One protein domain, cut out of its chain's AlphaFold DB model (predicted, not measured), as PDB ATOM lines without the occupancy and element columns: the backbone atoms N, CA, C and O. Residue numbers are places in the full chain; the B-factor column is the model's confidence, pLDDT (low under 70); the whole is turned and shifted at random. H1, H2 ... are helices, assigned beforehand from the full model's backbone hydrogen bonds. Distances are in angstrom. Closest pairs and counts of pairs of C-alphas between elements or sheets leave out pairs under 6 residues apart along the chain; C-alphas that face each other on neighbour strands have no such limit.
ATOM      1  N   GLN A  53     151.559 130.766 193.970       68.88
ATOM      2  CA  GLN A  53     152.976 131.032 194.180       68.88
ATOM      3  C   GLN A  53     153.854 130.592 192.991       68.88
ATOM      4  O   GLN A  53     154.755 131.321 192.569       68.88
ATOM      5  N   GLY A  54     153.603 129.400 192.449       70.81
ATOM      6  CA  GLY A  54     154.336 128.833 191.324       70.81
ATOM      7  C   GLY A  54     154.056 129.533 189.992       70.81
ATOM      8  O   GLY A  54     154.992 129.872 189.269       70.81
ATOM      9  N   ILE A  55     152.786 129.845 189.720       76.38
ATOM     10  CA  ILE A  55     152.358 130.598 188.533       76.38
ATOM     11  C   ILE A  55     152.952 132.009 188.543       76.38
ATOM     12  O   ILE A  55     153.550 132.417 187.553       76.38
ATOM     13  N   ILE A  56     152.866 132.729 189.667       75.19
ATOM     14  CA  ILE A  56     153.430 134.083 189.800       75.19
ATOM     15  C   ILE A  56     154.947 134.055 189.573       75.19
ATOM     16  O   ILE A  56     155.471 134.873 188.821       75.19
ATOM     17  N   SER A  57     155.644 133.074 190.158       70.88
ATOM     18  CA  SER A  57     157.087 132.895 189.940       70.88
ATOM     19  C   SER A  57     157.398 132.653 188.456       70.88
ATOM     20  O   SER A  57     158.352 133.211 187.922       70.88
ATOM     21  N   ALA A  58     156.589 131.839 187.771       76.62
ATOM     22  CA  ALA A  58     156.757 131.563 186.348       76.62
ATOM     23  C   ALA A  58     156.495 132.804 185.482       76.62
ATOM     24  O   ALA A  58     157.253 133.046 184.550       76.62
ATOM     25  N   MET A  59     155.486 133.617 185.809       80.19
ATOM     26  CA  MET A  59     155.220 134.891 185.129       80.19
ATOM     27  C   MET A  59     156.399 135.860 185.259       80.19
ATOM     28  O   MET A  59     156.814 136.456 184.268       80.19
ATOM     29  N   GLN A  60     156.980 135.968 186.458       74.56
ATOM     30  CA  GLN A  60     158.163 136.798 186.699       74.56
ATOM     31  C   GLN A  60     159.374 136.311 185.892       74.56
ATOM     32  O   GLN A  60     160.056 137.112 185.259       74.56
ATOM     33  N   VAL A  61     159.623 134.996 185.860       76.38
ATOM     34  CA  VAL A  61     160.708 134.400 185.057       76.38
ATOM     35  C   VAL A  61     160.462 134.559 183.554       76.38
ATOM     36  O   VAL A  61     161.412 134.734 182.794       76.38
ATOM     37  N   PHE A  62     159.200 134.528 183.124       82.00
ATOM     38  CA  PHE A  62     158.802 134.766 181.737       82.00
ATOM     39  C   PHE A  62     158.960 136.234 181.315       82.00
ATOM     40  O   PHE A  62     158.944 136.532 180.123       82.00
ATOM     41  N   GLY A  63     159.152 137.138 182.279       80.44
ATOM     42  CA  GLY A  63     159.354 138.561 182.042       80.44
ATOM     43  C   GLY A  63     158.065 139.372 181.967       80.44
ATOM     44  O   GLY A  63     158.118 140.473 181.432       80.44
ATOM     45  N   ILE A  64     156.943 138.860 182.494       82.12
ATOM     46  CA  ILE A  64     155.701 139.639 182.583       82.12
ATOM     47  C   ILE A  64     155.927 140.863 183.464       82.12
ATOM     48  O   ILE A  64     156.397 140.728 184.600       82.12
ATOM     49  N   GLU A  65     155.560 142.047 182.968       80.94
ATOM     50  CA  GLU A  65     155.710 143.277 183.742       80.94
ATOM     51  C   GLU A  65     154.991 143.195 185.098       80.94
ATOM     52  O   GLU A  65     153.826 142.809 185.220       80.94
ATOM     53  N   GLN A  66     155.677 143.628 186.156       67.62
ATOM     54  CA  GLN A  66     155.164 143.523 187.522       67.62
ATOM     55  C   GLN A  66     153.864 144.322 187.734       67.62
ATOM     56  O   GLN A  66     153.038 143.930 188.557       67.62
ATOM     57  N   GLY A  67     153.646 145.405 186.977       76.19
ATOM     58  CA  GLY A  67     152.390 146.164 186.996       76.19
ATOM     59  C   GLY A  67     151.187 145.340 186.523       76.19
ATOM     60  O   GLY A  67     150.106 145.445 187.102       76.19
ATOM     61  N   ILE A  68     151.396 144.464 185.536       81.81
ATOM     62  CA  ILE A  68     150.395 143.515 185.037       81.81
ATOM     63  C   ILE A  68     150.116 142.456 186.108       81.81
ATOM     64  O   ILE A  68     148.961 142.220 186.461       81.81
ATOM     65  N   ILE A  69     151.174 141.880 186.696       77.50
ATOM     66  CA  ILE A  69     151.055 140.903 187.788       77.50
ATOM     67  C   ILE A  69     150.271 141.505 188.961       77.50
ATOM     68  O   ILE A  69     149.350 140.869 189.457       77.50
ATOM     69  N   ASN A  70     150.573 142.736 189.381       68.06
ATOM     70  CA  ASN A  70     149.881 143.393 190.493       68.06
ATOM     71  C   ASN A  70     148.376 143.564 190.235       68.06
ATOM     72  O   ASN A  70     147.584 143.323 191.142       68.06
ATOM     73  N   ARG A  71     147.969 143.929 189.012       77.94
ATOM     74  CA  ARG A  71     146.543 144.024 188.649       77.94
ATOM     75  C   ARG A  71     145.858 142.657 188.688       77.94
ATOM     76  O   ARG A  71     144.746 142.561 189.194       77.94
ATOM     77  N   ILE A  72     146.546 141.601 188.245       75.69
ATOM     78  CA  ILE A  72     146.047 140.223 188.368       75.69
ATOM     79  C   ILE A  72     145.906 139.816 189.848       75.69
ATOM     80  O   ILE A  72     144.882 139.272 190.255       75.69
ATOM     81  N   LEU A  73     146.906 140.105 190.691       68.81
ATOM     82  CA  LEU A  73     146.835 139.823 192.132       68.81
ATOM     83  C   LEU A  73     145.682 140.587 192.799       68.81
ATOM     84  O   LEU A  73     144.981 140.024 193.637       68.81
ATOM     85  N   PHE A  74     145.446 141.835 192.390       66.25
ATOM     86  CA  PHE A  74     144.327 142.641 192.875       66.25
ATOM     87  C   PHE A  74     142.971 142.035 192.489       66.25
ATOM     88  O   PHE A  74     142.102 141.903 193.346       66.25
ATOM     89  N   GLY A  75     142.822 141.556 191.248       62.00
ATOM     90  CA  GLY A  75     141.623 140.833 190.813       62.00
ATOM     91  C   GLY A  75     141.345 139.562 191.629       62.00
ATOM     92  O   GLY A  75     140.186 139.188 191.809       62.00
ATOM     93  N   ILE A  76     142.382 138.919 192.195       63.09
ATOM     94  CA  ILE A  76     142.194 137.788 193.126       63.09
ATOM     95  C   ILE A  76     141.572 138.268 194.435       63.09
ATOM     96  O   ILE A  76     140.686 137.602 194.970       63.09
ATOM     97  N   GLY A  77     141.987 139.440 194.918       50.22
ATOM     98  CA  GLY A  77     141.376 140.106 196.067       50.22
ATOM     99  C   GLY A  77     139.895 140.450 195.868       50.22
ATOM    100  O   GLY A  77     139.151 140.489 196.843       50.22
ATOM    101  N   GLU A  78     139.443 140.615 194.621       53.00
ATOM    102  CA  GLU A  78     138.031 140.819 194.255       53.00
ATOM    103  C   GLU A  78     137.254 139.503 194.044       53.00
ATOM    104  O   GLU A  78     136.098 139.511 193.619       53.00
ATOM    105  N   GLY A  79     137.867 138.355 194.355       47.09
ATOM    106  CA  GLY A  79     137.235 137.037 194.289       47.09
ATOM    107  C   GLY A  79     137.392 136.307 192.952       47.09
ATOM    108  O   GLY A  79     136.798 135.243 192.771       47.09
ATOM    109  N   MET A  80     138.196 136.820 192.014       59.81
ATOM    110  CA  MET A  80     138.459 136.145 190.737       59.81
ATOM    111  C   MET A  80     139.657 135.190 190.836       59.81
ATOM    112  O   MET A  80     140.769 135.593 191.161       59.81
ATOM    113  N   GLY A  81     139.491 133.912 190.491       65.12
ATOM    114  CA  GLY A  81     140.604 132.950 190.528       65.12
ATOM    115  C   GLY A  81     141.743 133.296 189.551       65.12
ATOM    116  O   GLY A  81     141.479 133.668 188.410       65.12
ATOM    117  N   LEU A  82     143.010 133.106 189.955       74.88
ATOM    118  CA  LEU A  82     144.197 133.417 189.130       74.88
ATOM    119  C   LEU A  82     144.141 132.772 187.735       74.88
ATOM    120  O   LEU A  82     144.391 133.434 186.736       74.88
ATOM    121  N   ILE A  83     143.773 131.488 187.646       74.50
ATOM    122  CA  ILE A  83     143.650 130.787 186.354       74.50
ATOM    123  C   ILE A  83     142.559 131.410 185.480       74.50
ATOM    124  O   ILE A  83     142.731 131.484 184.269       74.50
ATOM    125  N   VAL A  84     141.445 131.845 186.077       75.94
ATOM    126  CA  VAL A  84     140.343 132.483 185.343       75.94
ATOM    127  C   VAL A  84     140.830 133.792 184.734       75.94
ATOM    128  O   VAL A  84     140.644 134.006 183.545       75.94
ATOM    129  N   GLN A  85     141.547 134.599 185.516       79.44
ATOM    130  CA  GLN A  85     142.136 135.851 185.045       79.44
ATOM    131  C   GLN A  85     143.216 135.644 183.976       79.44
ATOM    132  O   GLN A  85     143.322 136.441 183.055       79.44
ATOM    133  N   LEU A  86     144.018 134.579 184.065       83.06
ATOM    134  CA  LEU A  86     145.018 134.279 183.036       83.06
ATOM    135  C   LEU A  86     144.380 133.760 181.742       83.06
ATOM    136  O   LEU A  86     144.848 134.098 180.661       83.06
ATOM    137  N   ARG A  87     143.319 132.949 181.840       83.06
ATOM    138  CA  ARG A  87     142.592 132.414 180.675       83.06
ATOM    139  C   ARG A  87     141.695 133.448 180.006       83.06
ATOM    140  O   ARG A  87     141.463 133.338 178.808       83.06
ATOM    141  N   ASP A  88     141.201 134.413 180.769       82.56
ATOM    142  CA  ASP A  88     140.427 135.542 180.269       82.56
ATOM    143  C   ASP A  88     140.916 136.855 180.913       82.56
ATOM    144  O   ASP A  88     140.317 137.364 181.871       82.56
ATOM    145  N   PRO A  89     142.017 137.432 180.391       82.81
ATOM    146  CA  PRO A  89     142.585 138.683 180.893       82.81
ATOM    147  C   PRO A  89     141.632 139.878 180.787       82.81
ATOM    148  O   PRO A  89     141.867 140.908 181.418       82.81
ATOM    149  N   ALA A  90     140.548 139.775 180.006       81.94
ATOM    150  CA  ALA A  90     139.574 140.852 179.878       81.94
ATOM    151  C   ALA A  90     138.766 141.088 181.162       81.94
ATOM    152  O   ALA A  90     138.232 142.183 181.342       81.94
ATOM    153  N   LEU A  91     138.717 140.093 182.055       76.06
ATOM    154  CA  LEU A  91     138.054 140.179 183.357       76.06
ATOM    155  C   LEU A  91     138.819 141.049 184.363       76.06
ATOM    156  O   LEU A  91     138.238 141.507 185.343       76.06
ATOM    157  N   VAL A  92     140.108 141.307 184.128       76.44
ATOM    158  CA  VAL A  92     140.940 142.105 185.033       76.44
ATOM    159  C   VAL A  92     140.800 143.585 184.694       76.44
ATOM    160  O   VAL A  92     141.214 144.054 183.626       76.44
ATOM    161  N   ALA A  93     140.223 144.346 185.623       74.62
ATOM    162  CA  ALA A  93     140.043 145.778 185.458       74.62
ATOM    163  C   ALA A  93     141.394 146.498 185.281       74.62
ATOM    164  O   ALA A  93     142.364 146.259 185.999       74.62
ATOM    165  N   GLY A  94     141.450 147.412 184.309       79.56
ATOM    166  CA  GLY A  94     142.612 148.271 184.081       79.56
ATOM    167  C   GLY A  94     143.753 147.664 183.261       79.56
ATOM    168  O   GLY A  94     144.741 148.362 183.069       79.56
ATOM    169  N   LEU A  95     143.664 146.427 182.752       84.94
ATOM    170  CA  LEU A  95     144.642 145.905 181.779       84.94
ATOM    171  C   LEU A  95     144.459 146.525 180.386       84.94
ATOM    172  O   LEU A  95     143.343 146.557 179.865       84.94
ATOM    173  N   THR A  96     145.561 146.972 179.776       88.12
ATOM    174  CA  THR A  96     145.594 147.437 178.378       88.12
ATOM    175  C   THR A  96     145.591 146.257 177.397       88.12
ATOM    176  O   THR A  96     145.900 145.131 177.780       88.12
ATOM    177  N   ASP A  97     145.297 146.489 176.114       86.81
ATOM    178  CA  ASP A  97     145.364 145.427 175.092       86.81
ATOM    179  C   ASP A  97     146.778 144.836 174.943       86.81
ATOM    180  O   ASP A  97     146.931 143.645 174.670       86.81
ATOM    181  N   ALA A  98     147.820 145.644 175.179       84.94
ATOM    182  CA  ALA A  98     149.204 145.176 175.193       84.94
ATOM    183  C   ALA A  98     149.470 144.238 176.381       84.94
ATOM    184  O   ALA A  98     150.059 143.172 176.190       84.94
ATOM    185  N   ASP A  99     148.961 144.589 177.569       88.56
ATOM    186  CA  ASP A  99     149.079 143.767 178.779       88.56
ATOM    187  C   ASP A  99     148.402 142.402 178.571       88.56
ATOM    188  O   ASP A  99     148.948 141.352 178.915       88.56
ATOM    189  N   ARG A 100     147.212 142.405 177.949       88.81
ATOM    190  CA  ARG A 100     146.446 141.188 177.634       88.81
ATOM    191  C   ARG A 100     147.201 140.288 176.659       88.81
ATOM    192  O   ARG A 100     147.322 139.095 176.916       88.81
ATOM    193  N   ALA A 101     147.783 140.857 175.605       85.62
ATOM    194  CA  ALA A 101     148.600 140.111 174.648       85.62
ATOM    195  C   ALA A 101     149.876 139.522 175.281       85.62
ATOM    196  O   ALA A 101     150.419 138.520 174.812       85.62
ATOM    197  N   GLU A 102     150.407 140.136 176.338       89.12
ATOM    198  CA  GLU A 102     151.534 139.600 177.104       89.12
ATOM    199  C   GLU A 102     151.126 138.407 177.976       89.12
ATOM    200  O   GLU A 102     151.803 137.376 177.964       89.12
ATOM    201  N   ILE A 103     149.975 138.501 178.645       88.00
ATOM    202  CA  ILE A 103     149.396 137.388 179.404       88.00
ATOM    203  C   ILE A 103     149.047 136.227 178.470       88.00
ATOM    204  O   ILE A 103     149.422 135.093 178.752       88.00
ATOM    205  N   GLU A 104     148.411 136.485 177.326       87.44
ATOM    206  CA  GLU A 104     148.106 135.454 176.326       87.44
ATOM    207  C   GLU A 104     149.375 134.760 175.817       87.44
ATOM    208  O   GLU A 104     149.397 133.538 175.671       87.44
ATOM    209  N   ARG A 105     150.475 135.502 175.608       88.00
ATOM    210  CA  ARG A 105     151.781 134.908 175.274       88.00
ATOM    211  C   ARG A 105     152.298 133.999 176.385       88.00
ATOM    212  O   ARG A 105     152.805 132.923 176.078       88.00
ATOM    213  N   PHE A 106     152.156 134.399 177.647       88.69
ATOM    214  CA  PHE A 106     152.510 133.547 178.781       88.69
ATOM    215  C   PHE A 106     151.656 132.278 178.827       88.69
ATOM    216  O   PHE A 106     152.212 131.189 178.966       88.69
ATOM    217  N   VAL A 107     150.335 132.392 178.663       85.56
ATOM    218  CA  VAL A 107     149.417 131.244 178.664       85.56
ATOM    219  C   VAL A 107     149.729 130.282 177.521       85.56
ATOM    220  O   VAL A 107     149.872 129.087 177.763       85.56
ATOM    221  N   ASN A 108     149.920 130.791 176.304       82.50
ATOM    222  CA  ASN A 108     150.248 129.977 175.131       82.50
ATOM    223  C   ASN A 108     151.642 129.335 175.228       82.50
ATOM    224  O   ASN A 108     151.867 128.255 174.699       82.50
ATOM    225  N   ALA A 109     152.598 129.973 175.910       81.31
ATOM    226  CA  ALA A 109     153.902 129.363 176.180       81.31
ATOM    227  C   ALA A 109     153.835 128.253 177.246       81.31
ATOM    228  O   ALA A 109     154.758 127.443 177.362       81.31
ATOM    229  N   HIS A 110     152.746 128.205 178.016       76.75
ATOM    230  CA  HIS A 110     152.512 127.247 179.085       76.75
ATOM    231  C   HIS A 110     151.179 126.518 178.849       76.75
ATOM    232  O   HIS A 110     150.257 126.634 179.657       76.75
TER     233      HIS A 110
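What this domain is: This is residues 53 to 110 of the 1227 residues of an uncharacterized protein of Paenibacillus rhizovicinus (UniProt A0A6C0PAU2). Four short helices make a small, compact cluster: the centres of H1, H2 and H3 form a triangle, and H4 runs crosswise near one end of that group, about perpendicular to each of the three. H4 packs on H3 and comes close to H1 and H2, while residues 88 to 96 form the link that leads from H3 to H4. The printed part has 58 residues with four named helices, in the order H1, H2, H3, H4, and no named strand; its class is all helix. It is compact, with a radius of gyration of the C-alphas of 10.0 A, and rounded, with spans of 25 by 25 by 18 A.

How they stand to each other: H1, residues 53 to 62, and H2, residues 66 to 77, only just touch, with 3 pairs of C-alphas within 8 A, and H2 does so with residues 66 to 69 alone. Their closest C-alphas, those of Gln 60 and Gln 66, are 7.4 A apart. They form a helical hairpin, at a shallow tilt of 22 degrees, opposite ways. H2 touches H3, residues 82 to 87, with residues 72 to 76 alone; the closest C-alphas, those of Ile 76 and Leu 82, are 6.3 A apart. These two helices stand at a steep tilt of 64 degrees, opposite ways. H1 and H3 are apart. H3 touches H4, residues 97 to 109, which does so with residues 103 to 107 alone. The closest C-alphas, those of Leu 86 and Ile 103, are 6.5 A apart, and the lines are about perpendicular, at 84 degrees. H4 is close to H1 but not clearly touching, with the closest C-alphas, those of Met 59 and Phe 106, 7.0 A apart. H4 is also close to H2 but not clearly touching, with the closest C-alphas, those of Ile 68 and Asp 99, 6.4 A apart. The helix packing is mostly crossed, helices meeting at large angles, but only just: of 3 pairs that touch, 1 is at a shallow tilt. In H1, H2, H3 and H4 every O i to N i+4 pair is within hydrogen-bond range.

Where its parts are: H1 begins at C-alpha 53, (152.976, 131.032, 194.180), and is 14.2 A long from first to last C-alpha. H2 measures 16.6 A and ends at C-alpha 77, (141.376, 140.106, 196.067). H3 measures 8.7 A. H4 measures 18.2 A and ends at C-alpha 109, (153.902, 129.363, 176.180).

The domain as a whole: The two C-alphas farthest apart, those of Glu 78 and Ala 109, are 26.6 A apart. The printed part has no cut. The links from H1 to H2 and from H2 to H3 are tight, and that from H3 to H4 is short. The mean pLDDT of the printed part is 76.8; residues 53, 66, 70 and 73 to 81 are under 70.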